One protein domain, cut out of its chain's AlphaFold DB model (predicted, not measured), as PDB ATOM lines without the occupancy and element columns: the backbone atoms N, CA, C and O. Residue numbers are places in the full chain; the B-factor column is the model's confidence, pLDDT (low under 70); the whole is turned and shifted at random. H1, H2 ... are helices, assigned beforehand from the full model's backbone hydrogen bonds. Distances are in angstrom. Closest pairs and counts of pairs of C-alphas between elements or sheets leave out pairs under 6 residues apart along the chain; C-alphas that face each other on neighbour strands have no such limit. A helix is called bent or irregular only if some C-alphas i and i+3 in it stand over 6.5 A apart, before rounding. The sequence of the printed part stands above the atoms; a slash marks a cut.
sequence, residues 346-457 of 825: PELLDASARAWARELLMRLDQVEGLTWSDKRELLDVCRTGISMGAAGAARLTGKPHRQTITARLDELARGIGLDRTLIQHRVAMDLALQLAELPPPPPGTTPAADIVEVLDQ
ATOM      1  N   PRO A 346      28.036  19.454 235.324       88.75
ATOM      2  CA  PRO A 346      28.735  20.425 234.477       88.75
ATOM      3  C   PRO A 346      29.505  21.504 235.250       88.75
ATOM      4  O   PRO A 346      30.550  21.947 234.789       88.75
ATOM      5  N   GLU A 347      29.013  21.919 236.421       84.19
ATOM      6  CA  GLU A 347      29.668  22.939 237.255       84.19
ATOM      7  C   GLU A 347      30.893  22.406 238.004       84.19
ATOM      8  O   GLU A 347      31.731  23.189 238.449       84.19
ATOM      9  N   LEU A 348      30.999  21.083 238.138       88.31
ATOM     10  CA  LEU A 348      32.122  20.395 238.770       88.31
ATOM     11  C   LEU A 348      33.229  20.026 237.775       88.31
ATOM     12  O   LEU A 348      34.320  19.657 238.204       88.31
ATOM     13  N   LEU A 349      32.947  20.094 236.472       92.50
ATOM     14  CA  LEU A 349      33.908  19.783 235.419       92.50
ATOM     15  C   LEU A 349      34.837  20.973 235.146       92.50
ATOM     16  O   LEU A 349      34.451  22.148 235.217       92.50
ATOM     17  N   ASP A 350      36.085  20.661 234.815       91.12
ATOM     18  CA  ASP A 350      37.109  21.663 234.554       91.12
ATOM     19  C   ASP A 350      36.914  22.424 233.221       91.12
ATOM     20  O   ASP A 350      35.928  22.294 232.489       91.12
ATOM     21  N   ALA A 351      37.873  23.295 232.913       87.38
ATOM     22  CA  ALA A 351      37.879  24.083 231.690       87.38
ATOM     23  C   ALA A 351      37.953  23.239 230.403       87.38
ATOM     24  O   ALA A 351      37.392  23.655 229.386       87.38
ATOM     25  N   SER A 352      38.604  22.069 230.432       92.75
ATOM     26  CA  SER A 352      38.774  21.211 229.250       92.75
ATOM     27  C   SER A 352      37.429  20.678 228.748       92.75
ATOM     28  O   SER A 352      37.192  20.620 227.539       92.75
ATOM     29  N   ALA A 353      36.499  20.409 229.671       94.25
ATOM     30  CA  ALA A 353      35.130  20.018 229.359       94.25
ATOM     31  C   ALA A 353      34.361  21.127 228.633       94.25
ATOM     32  O   ALA A 353      33.689  20.884 227.630       94.25
ATOM     33  N   ARG A 354      34.489  22.372 229.107       92.81
ATOM     34  CA  ARG A 354      33.845  23.534 228.471       92.81
ATOM     35  C   ARG A 354      34.449  23.838 227.098       92.81
ATOM     36  O   ARG A 354      33.715  24.218 226.188       92.81
ATOM     37  N   ALA A 355      35.754  23.628 226.925       86.19
ATOM     38  CA  ALA A 355      36.421  23.712 225.625       86.19
ATOM     39  C   ALA A 355      35.936  22.637 224.650       86.19
ATOM     40  O   ALA A 355      35.569  22.979 223.527       86.19
ATOM     41  N   TRP A 356      35.814  21.387 225.099       95.69
ATOM     42  CA  TRP A 356      35.219  20.308 224.308       95.69
ATOM     43  C   TRP A 356      33.786  20.636 223.866       95.69
ATOM     44  O   TRP A 356      33.451  20.521 222.686       95.69
ATOM     45  N   ALA A 357      32.940  21.098 224.792       94.50
ATOM     46  CA  ALA A 357      31.557  21.460 224.488       94.50
ATOM     47  C   ALA A 357      31.480  22.599 223.462       94.50
ATOM     48  O   ALA A 357      30.693  22.536 222.515       94.50
ATOM     49  N   ARG A 358      32.327  23.624 223.623       89.31
ATOM     50  CA  ARG A 358      32.425  24.752 222.693       89.31
ATOM     51  C   ARG A 358      32.850  24.289 221.301       89.31
ATOM     52  O   ARG A 358      32.190  24.663 220.339       89.31
ATOM     53  N   GLU A 359      33.885  23.458 221.185       90.19
ATOM     54  CA  GLU A 359      34.338  22.922 219.895       90.19
ATOM     55  C   GLU A 359      33.252  22.073 219.219       90.19
ATOM     56  O   GLU A 359      32.993  22.220 218.022       90.19
ATOM     57  N   LEU A 360      32.567  21.221 219.987       92.06
ATOM     58  CA  LEU A 360      31.479  20.393 219.475       92.06
ATOM     59  C   LEU A 360      30.332  21.247 218.916       92.06
ATOM     60  O   LEU A 360      29.847  20.968 217.820       92.06
ATOM     61  N   LEU A 361      29.914  22.290 219.640       90.62
ATOM     62  CA  LEU A 361      28.826  23.178 219.221       90.62
ATOM     63  C   LEU A 361      29.239  24.152 218.104       90.62
ATOM     64  O   LEU A 361      28.408  24.465 217.253       90.62
ATOM     65  N   MET A 362      30.508  24.572 218.041       86.06
ATOM     66  CA  MET A 362      31.057  25.414 216.962       86.06
ATOM     67  C   MET A 362      30.989  24.753 215.584       86.06
ATOM     68  O   MET A 362      31.027  25.439 214.568       86.06
ATOM     69  N   ARG A 363      30.813  23.431 215.502       89.75
ATOM     70  CA  ARG A 363      30.542  22.750 214.224       89.75
ATOM     71  C   ARG A 363      29.275  23.268 213.539       89.75
ATOM     72  O   ARG A 363      29.214  23.262 212.313       89.75
ATOM     73  N   LEU A 364      28.317  23.810 214.300       85.31
ATOM     74  CA  LEU A 364      27.155  24.507 213.741       85.31
ATOM     75  C   LEU A 364      27.543  25.739 212.917       85.31
ATOM     76  O   LEU A 364      26.789  26.126 212.027       85.31
ATOM     77  N   ASP A 365      28.702  26.349 213.175       79.81
ATOM     78  CA  ASP A 365      29.187  27.481 212.386       79.81
ATOM     79  C   ASP A 365      29.602  27.097 210.971       79.81
ATOM     80  O   ASP A 365      29.594  27.949 210.086       79.81
ATOM     81  N   GLN A 366      29.873  25.813 210.742       80.38
ATOM     82  CA  GLN A 366      30.205  25.268 209.430       80.38
ATOM     83  C   GLN A 366      28.963  24.861 208.621       80.38
ATOM     84  O   GLN A 366      29.087  24.491 207.455       80.38
ATOM     85  N   VAL A 367      27.764  24.918 209.211       81.25
ATOM     86  CA  VAL A 367      26.517  24.581 208.519       81.25
ATOM     87  C   VAL A 367      26.054  25.781 207.691       81.25
ATOM     88  O   VAL A 367      25.648  26.813 208.231       81.25
ATOM     89  N   GLU A 368      26.102  25.642 206.367       79.00
ATOM     90  CA  GLU A 368      25.655  26.682 205.436       79.00
ATOM     91  C   GLU A 368      24.167  27.025 205.629       79.00
ATOM     92  O   GLU A 368      23.314  26.148 205.768       79.00
ATOM     93  N   GLY A 369      23.848  28.322 205.601       75.12
ATOM     94  CA  GLY A 369      22.469  28.823 205.628       75.12
ATOM     95  C   GLY A 369      21.857  29.049 207.016       75.12
ATOM     96  O   GLY A 369      20.764  29.607 207.083       75.12
ATOM     97  N   LEU A 370      22.539  28.692 208.110       77.44
ATOM     98  CA  LEU A 370      22.088  29.008 209.472       77.44
ATOM     99  C   LEU A 370      22.635  30.363 209.942       77.44
ATOM    100  O   LEU A 370      23.846  30.532 210.114       77.44
ATOM    101  N   THR A 371      21.745  31.322 210.213       76.31
ATOM    102  CA  THR A 371      22.140  32.595 210.834       76.31
ATOM    103  C   THR A 371      22.473  32.406 212.318       76.31
ATOM    104  O   THR A 371      22.128  31.395 212.931       76.31
ATOM    105  N   TRP A 372      23.129  33.391 212.941       65.62
ATOM    106  CA  TRP A 372      23.373  33.364 214.391       65.62
ATOM    107  C   TRP A 372      22.072  33.272 215.206       65.62
ATOM    108  O   TRP A 372      22.005  32.519 216.177       65.62
ATOM    109  N   SER A 373      21.021  33.981 214.774       64.06
ATOM    110  CA  SER A 373      19.704  33.932 215.417       64.06
ATOM    111  C   SER A 373      19.099  32.530 215.344       64.06
ATOM    112  O   SER A 373      18.603  32.027 216.350       64.06
ATOM    113  N   ASP A 374      19.199  31.871 214.184       73.62
ATOM    114  CA  ASP A 374      18.683  30.510 213.999       73.62
ATOM    115  C   ASP A 374      19.422  29.505 214.888       73.62
ATOM    116  O   ASP A 374      18.800  28.632 215.491       73.62
ATOM    117  N   LYS A 375      20.748  29.646 215.019       78.56
ATOM    118  CA  LYS A 375      21.569  28.797 215.896       78.56
ATOM    119  C   LYS A 375      21.184  28.971 217.359       78.56
ATOM    120  O   LYS A 375      21.027  27.982 218.069       78.56
ATOM    121  N   ARG A 376      21.011  30.215 217.812       77.12
ATOM    122  CA  ARG A 376      20.598  30.507 219.188       77.12
ATOM    123  C   ARG A 376      19.223  29.912 219.487       77.12
ATOM    124  O   ARG A 376      19.087  29.191 220.472       77.12
ATOM    125  N   GLU A 377      18.248  30.123 218.600       77.62
ATOM    126  CA  GLU A 377      16.918  29.518 218.732       77.62
ATOM    127  C   GLU A 377      17.002  27.984 218.761       77.62
ATOM    128  O   GLU A 377      16.363  27.339 219.595       77.62
ATOM    129  N   LEU A 378      17.809  27.384 217.880       84.75
ATOM    130  CA  LEU A 378      17.996  25.937 217.816       84.75
ATOM    131  C   LEU A 378      18.550  25.379 219.134       84.75
ATOM    132  O   LEU A 378      18.026  24.383 219.637       84.75
ATOM    133  N   LEU A 379      19.579  26.016 219.701       86.00
ATOM    134  CA  LEU A 379      20.194  25.602 220.964       86.00
ATOM    135  C   LEU A 379      19.210  25.716 222.132       86.00
ATOM    136  O   LEU A 379      19.081  24.769 222.907       86.00
ATOM    137  N   ASP A 380      18.474  26.826 222.222       76.69
ATOM    138  CA  ASP A 380      17.496  27.050 223.290       76.69
ATOM    139  C   ASP A 380      16.349  26.027 223.226       76.69
ATOM    140  O   ASP A 380      16.030  25.377 224.226       76.69
ATOM    141  N   VAL A 381      15.793  25.783 222.033       83.06
ATOM    142  CA  VAL A 381      14.732  24.781 221.830       83.06
ATOM    143  C   VAL A 381      15.222  23.370 222.155       83.06
ATOM    144  O   VAL A 381      14.505  22.593 222.792       83.06
ATOM    145  N   CYS A 382      16.435  23.014 221.724       87.69
ATOM    146  CA  CYS A 382      16.998  21.692 221.979       87.69
ATOM    147  C   CYS A 382      17.292  21.465 223.461       87.69
ATOM    148  O   CYS A 382      17.028  20.373 223.964       87.69
ATOM    149  N   ARG A 383      17.760  22.489 224.180       83.75
ATOM    150  CA  ARG A 383      18.001  22.412 225.624       83.75
ATOM    151  C   ARG A 383      16.717  22.090 226.383       83.75
ATOM    152  O   ARG A 383      16.666  21.105 227.122       83.75
ATOM    153  N   THR A 384      15.641  22.835 226.117       78.94
ATOM    154  CA  THR A 384      14.320  22.523 226.683       78.94
ATOM    155  C   THR A 384      13.843  21.136 226.238       78.94
ATOM    156  O   THR A 384      13.300  20.381 227.041       78.94
ATOM    157  N   GLY A 385      14.073  20.768 224.974       84.19
ATOM    158  CA  GLY A 385      13.724  19.464 224.404       84.19
ATOM    159  C   GLY A 385      14.379  18.271 225.101       84.19
ATOM    160  O   GLY A 385      13.747  17.220 225.225       84.19
ATOM    161  N   ILE A 386      15.618  18.423 225.565       84.00
ATOM    162  CA  ILE A 386      16.365  17.374 226.266       84.00
ATOM    163  C   ILE A 386      15.971  17.295 227.741       84.00
ATOM    164  O   ILE A 386      15.749  16.189 228.235       84.00
ATOM    165  N   SER A 387      15.823  18.434 228.426       76.12
ATOM    166  CA  SER A 387      15.401  18.437 229.836       76.12
ATOM    167  C   SER A 387      13.957  17.920 229.987       76.12
ATOM    168  O   SER A 387      13.696  16.965 230.723       76.12
ATOM    169  N   MET A 388      13.026  18.458 229.191       74.50
ATOM    170  CA  MET A 388      11.574  18.271 229.363       74.50
ATOM    171  C   MET A 388      10.940  17.249 228.409       74.50
ATOM    172  O   MET A 388       9.725  17.036 228.434       74.50
ATOM    173  N   GLY A 389      11.735  16.665 227.512       81.06
ATOM    174  CA  GLY A 389      11.244  15.830 226.420       81.06
ATOM    175  C   GLY A 389      10.518  16.631 225.327       81.06
ATOM    176  O   GLY A 389      10.019  17.738 225.528       81.06
ATOM    177  N   ALA A 390      10.401  16.050 224.128       83.56
ATOM    178  CA  ALA A 390       9.846  16.747 222.960       83.56
ATOM    179  C   ALA A 390       8.384  17.208 223.135       83.56
ATOM    180  O   ALA A 390       7.980  18.232 222.586       83.56
ATOM    181  N   ALA A 391       7.576  16.454 223.887       80.44
ATOM    182  CA  ALA A 391       6.191  16.824 224.166       80.44
ATOM    183  C   ALA A 391       6.095  17.975 225.179       80.44
ATOM    184  O   ALA A 391       5.314  18.900 224.962       80.44
ATOM    185  N   GLY A 392       6.903  17.941 226.243       77.88
ATOM    186  CA  GLY A 392       6.953  19.011 227.235       77.88
ATOM    187  C   GLY A 392       7.506  20.306 226.657       77.88
ATOM    188  O   GLY A 392       6.895  21.361 226.800       77.88
ATOM    189  N   ALA A 393       8.593  20.219 225.894       80.75
ATOM    190  CA  ALA A 393       9.186  21.372 225.229       80.75
ATOM    191  C   ALA A 393       8.242  22.042 224.220       80.75
ATOM    192  O   ALA A 393       8.204  23.267 224.163       80.75
ATOM    193  N   ALA A 394       7.432  21.284 223.471       81.81
ATOM    194  CA  ALA A 394       6.434  21.869 222.570       81.81
ATOM    195  C   ALA A 394       5.388  22.696 223.341       81.81
ATOM    196  O   ALA A 394       5.073  23.815 222.946       81.81
ATOM    197  N   ARG A 395       4.915  22.178 224.485       79.19
ATOM    198  CA  ARG A 395       3.973  22.891 225.363       79.19
ATOM    199  C   ARG A 395       4.594  24.125 226.023       79.19
ATOM    200  O   ARG A 395       3.891  25.110 226.216       79.19
ATOM    201  N   LEU A 396       5.889  24.105 226.341       76.12
ATOM    202  CA  LEU A 396       6.590  25.246 226.951       76.12
ATOM    203  C   LEU A 396       6.940  26.352 225.960       76.12
ATOM    204  O   LEU A 396       6.790  27.523 226.273       76.12
ATOM    205  N   THR A 397       7.399  25.988 224.768       70.00
ATOM    206  CA  THR A 397       7.907  26.946 223.771       70.00
ATOM    207  C   THR A 397       6.809  27.525 222.875       70.00
ATOM    208  O   THR A 397       7.104  28.264 221.939       70.00
ATOM    209  N   GLY A 398       5.543  27.147 223.096       66.81
ATOM    210  CA  GLY A 398       4.422  27.532 222.233       66.81
ATOM    211  C   GLY A 398       4.528  26.983 220.804       66.81
ATOM    212  O   GLY A 398       3.807  27.432 219.912       66.81
ATOM    213  N   LYS A 399       5.434  26.025 220.552       70.12
ATOM    214  CA  LYS A 399       5.621  25.410 219.234       70.12
ATOM    215  C   LYS A 399       4.529  24.353 218.995       70.12
ATOM    216  O   LYS A 399       4.213  23.573 219.892       70.12
ATOM    217  N   PRO A 400       3.981  24.260 217.771       57.84
ATOM    218  CA  PRO A 400       2.713  23.572 217.518       57.84
ATOM    219  C   PRO A 400       2.724  22.060 217.793       57.84
ATOM    220  O   PRO A 400       1.688  21.520 218.170       57.84
ATOM    221  N   HIS A 401       3.855  21.352 217.644       76.94
ATOM    222  CA  HIS A 401       3.890  19.899 217.852       76.94
ATOM    223  C   HIS A 401       5.236  19.338 218.331       76.94
ATOM    224  O   HIS A 401       6.308  19.793 217.939       76.94
ATOM    225  N   ARG A 402       5.173  18.221 219.081       82.06
ATOM    226  CA  ARG A 402       6.339  17.415 219.506       82.06
ATOM    227  C   ARG A 402       7.269  17.024 218.352       82.06
ATOM    228  O   ARG A 402       8.465  16.886 218.554       82.06
ATOM    229  N   GLN A 403       6.719  16.840 217.148       83.81
ATOM    230  CA  GLN A 403       7.488  16.488 215.949       83.81
ATOM    231  C   GLN A 403       8.440  17.616 215.544       83.81
ATOM    232  O   GLN A 403       9.551  17.332 215.116       83.81
ATOM    233  N   THR A 404       8.041  18.874 215.748       86.50
ATOM    234  CA  THR A 404       8.891  20.043 215.506       86.50
ATOM    235  C   THR A 404      10.097  20.038 216.439       86.50
ATOM    236  O   THR A 404      11.216  20.212 215.976       86.50
ATOM    237  N   ILE A 405       9.898  19.762 217.733       88.06
ATOM    238  CA  ILE A 405      11.010  19.673 218.692       88.06
ATOM    239  C   ILE A 405      11.930  18.500 218.354       88.06
ATOM    240  O   ILE A 405      13.145  18.663 218.328       88.06
ATOM    241  N   THR A 406      11.370  17.327 218.040       88.94
ATOM    242  CA  THR A 406      12.169  16.174 217.603       88.94
ATOM    243  C   THR A 406      12.996  16.503 216.359       88.94
ATOM    244  O   THR A 406      14.179  16.181 216.330       88.94
ATOM    245  N   ALA A 407      12.413  17.195 215.376       87.75
ATOM    246  CA  ALA A 407      13.120  17.618 214.170       87.75
ATOM    247  C   ALA A 407      14.256  18.605 214.477       87.75
ATOM    248  O   ALA A 407      15.333  18.456 213.913       87.75
ATOM    249  N   ARG A 408      14.052  19.554 215.403       90.75
ATOM    250  CA  ARG A 408      15.112  20.464 215.873       90.75
ATOM    251  C   ARG A 408      16.230  19.714 216.604       90.75
ATOM    252  O   ARG A 408      17.398  19.963 216.340       90.75
ATOM    253  N   LEU A 409      15.900  18.732 217.444       91.62
ATOM    254  CA  LEU A 409      16.903  17.869 218.082       91.62
ATOM    255  C   LEU A 409      17.697  17.045 217.052       91.62
ATOM    256  O   LEU A 409      18.902  16.866 217.212       91.62
ATOM    257  N   ASP A 410      17.041  16.551 215.996       92.00
ATOM    258  CA  ASP A 410      17.691  15.845 214.879       92.00
ATOM    259  C   ASP A 410      18.535  16.784 213.996       92.00
ATOM    260  O   ASP A 410      19.555  16.379 213.440       92.00
ATOM    261  N   GLU A 411      18.113  18.037 213.838       92.19
ATOM    262  CA  GLU A 411      18.861  19.098 213.159       92.19
ATOM    263  C   GLU A 411      20.130  19.460 213.932       92.19
ATOM    264  O   GLU A 411      21.210  19.410 213.348       92.19
ATOM    265  N   LEU A 412      20.024  19.710 215.244       94.19
ATOM    266  CA  LEU A 412      21.177  19.969 216.105       94.19
ATOM    267  C   LEU A 412      22.157  18.799 216.071       94.19
ATOM    268  O   LEU A 412      23.330  19.011 215.781       94.19
ATOM    269  N   ALA A 413      21.676  17.574 216.315       93.56
ATOM    270  CA  ALA A 413      22.522  16.384 216.328       93.56
ATOM    271  C   ALA A 413      23.302  16.242 215.012       93.56
ATOM    272  O   ALA A 413      24.525  16.129 215.045       93.56
ATOM    273  N   ARG A 414      22.632  16.355 213.855       92.31
ATOM    274  CA  ARG A 414      23.307  16.317 212.546       92.31
ATOM    275  C   ARG A 414      24.310  17.454 212.367       92.31
ATOM    276  O   ARG A 414      25.410  17.195 211.891       92.31
ATOM    277  N   GLY A 415      23.955  18.675 212.766       89.75
ATOM    278  CA  GLY A 415      24.813  19.852 212.637       89.75
ATOM    279  C   GLY A 415      26.120  19.766 213.436       89.75
ATOM    280  O   GLY A 415      27.124  20.327 213.013       89.75
ATOM    281  N   ILE A 416      26.139  19.015 214.543       92.50
ATOM    282  CA  ILE A 416      27.350  18.784 215.358       92.50
ATOM    283  C   ILE A 416      28.017  17.420 215.108       92.50
ATOM    284  O   ILE A 416      29.007  17.074 215.761       92.50
ATOM    285  N   GLY A 417      27.516  16.648 214.136       89.62
ATOM    286  CA  GLY A 417      28.066  15.344 213.752       89.62
ATOM    287  C   GLY A 417      27.713  14.201 214.709       89.62
ATOM    288  O   GLY A 417      28.484  13.256 214.851       89.62
ATOM    289  N   LEU A 418      26.566  14.286 215.383       92.88
ATOM    290  CA  LEU A 418      26.034  13.272 216.288       92.88
ATOM    291  C   LEU A 418      24.766  12.603 215.725       92.88
ATOM    292  O   LEU A 418      24.000  13.161 214.946       92.88
ATOM    293  N   ASP A 419      24.521  11.383 216.192       89.06
ATOM    294  CA  ASP A 419      23.336  10.565 215.893       89.06
ATOM    295  C   ASP A 419      22.474  10.384 217.149       89.06
ATOM    296  O   ASP A 419      22.833   9.640 218.063       89.06
ATOM    297  N   ARG A 420      21.304  11.029 217.180       89.69
ATOM    298  CA  ARG A 420      20.374  11.014 218.321       89.69
ATOM    299  C   ARG A 420      19.800   9.624 218.635       89.69
ATOM    300  O   ARG A 420      19.277   9.421 219.738       89.69
ATOM    301  N   THR A 421      19.864   8.654 217.721       86.69
ATOM    302  CA  THR A 421      19.408   7.281 218.003       86.69
ATOM    303  C   THR A 421      20.279   6.601 219.063       86.69
ATOM    304  O   THR A 421      19.779   5.799 219.860       86.69
ATOM    305  N   LEU A 422      21.541   7.018 219.175       87.62
ATOM    306  CA  LEU A 422      22.526   6.477 220.100       87.62
ATOM    307  C   LEU A 422      22.483   7.200 221.456       87.62
ATOM    308  O   LEU A 422      22.500   8.429 221.527       87.62
ATOM    309  N   ILE A 423      22.431   6.444 222.560       86.44
ATOM    310  CA  ILE A 423      22.346   7.024 223.914       86.44
ATOM    311  C   ILE A 423      23.585   7.862 224.244       86.44
ATOM    312  O   ILE A 423      23.439   8.961 224.770       86.44
ATOM    313  N   GLN A 424      24.778   7.405 223.862       87.62
ATOM    314  CA  GLN A 424      26.033   8.118 224.098       87.62
ATOM    315  C   GLN A 424      26.064   9.495 223.420       87.62
ATOM    316  O   GLN A 424      26.588  10.448 223.982       87.62
ATOM    317  N   HIS A 425      25.429   9.627 222.254       91.19
ATOM    318  CA  HIS A 425      25.338  10.892 221.529       91.19
ATOM    319  C   HIS A 425      24.314  11.837 222.156       91.19
ATOM    320  O   HIS A 425      24.575  13.029 222.268       91.19
ATOM    321  N   ARG A 426      23.168  11.319 222.620       90.62
ATOM    322  CA  ARG A 426      22.183  12.135 223.353       90.62
ATOM    323  C   ARG A 426      22.763  12.702 224.642       90.62
ATOM    324  O   ARG A 426      22.576  13.876 224.928       90.62
ATOM    325  N   VAL A 427      23.481  11.860 225.376       91.00
ATOM    326  CA  VAL A 427      24.119  12.194 226.650       91.00
ATOM    327  C   VAL A 427      25.287  13.172 226.446       91.00
ATOM    328  O   VAL A 427      25.459  14.081 227.254       91.00
ATOM    329  N   ALA A 428      26.045  13.051 225.347       92.94
ATOM    330  CA  ALA A 428      27.060  14.035 224.953       92.94
ATOM    331  C   ALA A 428      26.447  15.386 224.581       92.94
ATOM    332  O   ALA A 428      26.902  16.423 225.053       92.94
ATOM    333  N   MET A 429      25.401  15.369 223.755       93.38
ATOM    334  CA  MET A 429      24.691  16.574 223.335       93.38
ATOM    335  C   MET A 429      24.094  17.315 224.537       93.38
ATOM    336  O   MET A 429      24.225  18.531 224.620       93.38
ATOM    337  N   ASP A 430      23.489  16.591 225.482       91.94
ATOM    338  CA  ASP A 430      22.977  17.162 226.732       91.94
ATOM    339  C   ASP A 430      24.090  17.827 227.551       91.94
ATOM    340  O   ASP A 430      23.997  19.005 227.888       91.94
ATOM    341  N   LEU A 431      25.195  17.109 227.790       93.31
ATOM    342  CA  LEU A 431      26.319  17.642 228.559       93.31
ATOM    343  C   LEU A 431      26.923  18.886 227.895       93.31
ATOM    344  O   LEU A 431      27.205  19.867 228.577       93.31
ATOM    345  N   ALA A 432      27.078  18.877 226.570       93.62
ATOM    346  CA  ALA A 432      27.601  20.014 225.823       93.62
ATOM    347  C   ALA A 432      26.680  21.241 225.914       93.62
ATOM    348  O   ALA A 432      27.160  22.354 226.120       93.62
ATOM    349  N   LEU A 433      25.363  21.045 225.813       90.62
ATOM    350  CA  LEU A 433      24.384  22.123 225.962       90.62
ATOM    351  C   LEU A 433      24.367  22.709 227.377       90.62
ATOM    352  O   LEU A 433      24.201  23.920 227.506       90.62
ATOM    353  N   GLN A 434      24.550  21.881 228.411       86.94
ATOM    354  CA  GLN A 434      24.652  22.345 229.798       86.94
ATOM    355  C   GLN A 434      25.976  23.082 230.055       86.94
ATOM    356  O   GLN A 434      25.983  24.148 230.662       86.94
ATOM    357  N   LEU A 435      27.100  22.566 229.545       89.56
ATOM    358  CA  LEU A 435      28.411  23.219 229.650       89.56
ATOM    359  C   LEU A 435      28.462  24.554 228.892       89.56
ATOM    360  O   LEU A 435      29.166  25.462 229.320       89.56
ATOM    361  N   ALA A 436      27.706  24.696 227.802       83.88
ATOM    362  CA  ALA A 436      27.602  25.944 227.046       83.88
ATOM    363  C   ALA A 436      26.816  27.049 227.771       83.88
ATOM    364  O   ALA A 436      26.889  28.208 227.367       83.88
ATOM    365  N   GLU A 437      26.055  26.714 228.820       75.62
ATOM    366  CA  GLU A 437      25.433  27.716 229.696       75.62
ATOM    367  C   GLU A 437      26.392  28.263 230.752       75.62
ATOM    368  O   GLU A 437      26.088  29.270 231.390       75.62
ATOM    369  N   LEU A 438      27.521  27.589 230.960       74.75
ATOM    370  CA  LEU A 438      28.570  28.031 231.863       74.75
ATOM    371  C   LEU A 438      29.483  29.040 231.148       74.75
ATOM    372  O   LEU A 438      29.483  29.120 229.916       74.75
ATOM    373  N   PRO A 439      30.299  29.796 231.898       71.62
ATOM    374  CA  PRO A 439      31.243  30.728 231.297       71.62
ATOM    375  C   PRO A 439      32.176  29.956 230.377       71.62
ATOM    376  O   PRO A 439      32.570  28.835 230.721       71.62
ATOM    377  N   PRO A 440      32.595  30.533 229.246       71.25
ATOM    378  CA  PRO A 440      33.473  29.830 228.336       71.25
ATOM    379  C   PRO A 440      34.782  29.424 229.020       71.25
ATOM    380  O   PRO A 440      35.174  29.975 230.053       71.25
ATOM    381  N   PRO A 441      35.479  28.433 228.458       77.62
ATOM    382  CA  PRO A 441      36.802  28.068 228.936       77.62
ATOM    383  C   PRO A 441      37.812  29.220 228.738       77.62
ATOM    384  O   PRO A 441      37.639  30.042 227.833       77.62
ATOM    385  N   PRO A 442      38.900  29.234 229.526       74.69
ATOM    386  CA  PRO A 442      40.104  30.011 229.254       74.69
ATOM    387  C   PRO A 442      40.567  29.969 227.802       74.69
ATOM    388  O   PRO A 442      40.622  28.879 227.224       74.69
ATOM    389  N   PRO A 443      40.939  31.113 227.198       66.75
ATOM    390  CA  PRO A 443      41.608  31.111 225.905       66.75
ATOM    391  C   PRO A 443      42.862  30.234 225.930       66.75
ATOM    392  O   PRO A 443      43.645  30.280 226.875       66.75
ATOM    393  N   GLY A 444      43.050  29.422 224.891       71.94
ATOM    394  CA  GLY A 444      44.159  28.466 224.820       71.94
ATOM    395  C   GLY A 444      43.964  27.191 225.650       71.94
ATOM    396  O   GLY A 444      44.870  26.364 225.675       71.94
ATOM    397  N   THR A 445      42.805  26.987 226.294       80.19
ATOM    398  CA  THR A 445      42.485  25.697 226.928       80.19
ATOM    399  C   THR A 445      42.447  24.595 225.878       80.19
ATOM    400  O   THR A 445      41.660  24.669 224.932       80.19
ATOM    401  N   THR A 446      43.237  23.543 226.080       90.75
ATOM    402  CA  THR A 446      43.144  22.332 225.268       90.75
ATOM    403  C   THR A 446      41.809  21.627 225.550       90.75
ATOM    404  O   THR A 446      41.529  21.308 226.709       90.75
ATOM    405  N   PRO A 447      40.962  21.397 224.533       91.56
ATOM    406  CA  PRO A 447      39.720  20.659 224.705       91.56
ATOM    407  C   PRO A 447      40.008  19.191 225.023       91.56
ATOM    408  O   PRO A 447      40.943  18.603 224.478       91.56
ATOM    409  N   ALA A 448      39.181  18.594 225.883       92.25
ATOM    410  CA  ALA A 448      39.161  17.143 226.042       92.25
ATOM    411  C   ALA A 448      38.820  16.477 224.695       92.25
ATOM    412  O   ALA A 448      37.994  16.989 223.934       92.25
ATOM    413  N   ALA A 449      39.440  15.339 224.388       88.00
ATOM    414  CA  ALA A 449      39.318  14.684 223.090       88.00
ATOM    415  C   ALA A 449      37.905  14.144 222.830       88.00
ATOM    416  O   ALA A 449      37.429  14.151 221.691       88.00
ATOM    417  N   ASP A 450      37.222  13.661 223.871       89.12
ATOM    418  CA  ASP A 450      35.846  13.180 223.794       89.12
ATOM    419  C   ASP A 450      35.120  13.221 225.151       89.12
ATOM    420  O   ASP A 450      35.676  13.607 226.176       89.12
ATOM    421  N   ILE A 451      33.852  12.788 225.164       89.75
ATOM    422  CA  ILE A 451      33.039  12.746 226.386       89.75
ATOM    423  C   ILE A 451      33.614  11.813 227.471       89.75
ATOM    424  O   ILE A 451      33.324  11.999 228.649       89.75
ATOM    425  N   VAL A 452      34.393  10.792 227.099       91.12
ATOM    426  CA  VAL A 452      34.985   9.864 228.071       91.12
ATOM    427  C   VAL A 452      36.077  10.590 228.846       91.12
ATOM    428  O   VAL A 452      36.068  10.533 230.069       91.12
ATOM    429  N   GLU A 453      36.944  11.337 228.158       91.62
ATOM    430  CA  GLU A 453      37.957  12.183 228.802       91.62
ATOM    431  C   GLU A 453      37.323  13.324 229.611       91.62
ATOM    432  O   GLU A 453      37.735  13.580 230.740       91.62
ATOM    433  N   VAL A 454      36.249  13.944 229.104       93.38
ATOM    434  CA  VAL A 454      35.468  14.948 229.856       93.38
ATOM    435  C   VAL A 454      34.989  14.405 231.205       93.38
ATOM    436  O   VAL A 454      34.994  15.122 232.202       93.38
ATOM    437  N   LEU A 455      34.542  13.150 231.242       93.31
ATOM    438  CA  LEU A 455      33.991  12.519 232.440       93.31
ATOM    439  C   LEU A 455      35.058  11.832 233.310       93.31
ATOM    440  O   LEU A 455      34.748  11.449 234.441       93.31
ATOM    441  N   ASP A 456      36.300  11.700 232.839       92.25
ATOM    442  CA  ASP A 456      37.402  11.072 233.578       92.25
ATOM    443  C   ASP A 456      38.088  12.043 234.555       92.25
ATOM    444  O   ASP A 456      39.306  12.193 234.597       92.25
ATOM    445  N   GLN A 457      37.280  12.711 235.378       93.25
ATOM    446  CA  GLN A 457      37.733  13.682 236.372       93.25
ATOM    447  C   GLN A 457      37.332  13.232 237.780       93.25
ATOM    448  O   GLN A 457      36.232  12.713 237.992       93.25
TER     449      GLN A 457
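What this domain is: This is residues 346 to 457 of the 825 residues of an uncharacterized protein of Streptomyces haliclonae (UniProt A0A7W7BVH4). H4 packs across H1, with short H5 near H1's first residues, while kinked H2 and H3 make a hairpin on H4's other side. The printed part has 112 residues with five named helices, H1 to H5 in order, all helix, compact, radius of gyration of the C-alphas 14.0 A, spans 41 by 28 by 24 A.

How they stand to each other: Residues 431 to 435 of H4, residues 423 to 435, touch H1, residues 351 to 366, about perpendicular at 77 degrees; closest C-alphas Ala 357 and Ala 432, 4.4 A. The hairpin of H2, residues 372 to 396, and H3, residues 402 to 415, touches at a steep tilt of 45 degrees, opposite ways; closest C-alphas Ala 391 and Arg 402, 4.7 A. H1 only just touches H5, residues 451 to 455, with 3 pairs of C-alphas within 8 A; closest Ala 353 and Val 454, 5.1 A. Every O i to N i+4 pair is within hydrogen-bond range in H3, H4 and H5, against 8 of 12 in H1 and 18 of 21 in H2.

Where its parts are: H1 runs 23.6 A from C-alpha 351 at (37.879, 24.083, 231.690). H2, 22.5 A, is irregular, C-alphas 387 and 390 being 9.0 A apart. H3 spans 19.9 A, H4 18.2 A; H5 ends at C-alpha 455, (33.991, 12.519, 232.440).

The domain as a whole: The printed part has no cut; the H4 to H5 link is long. Residues 372 to 373, 398, 400 and 443 have pLDDT under 70.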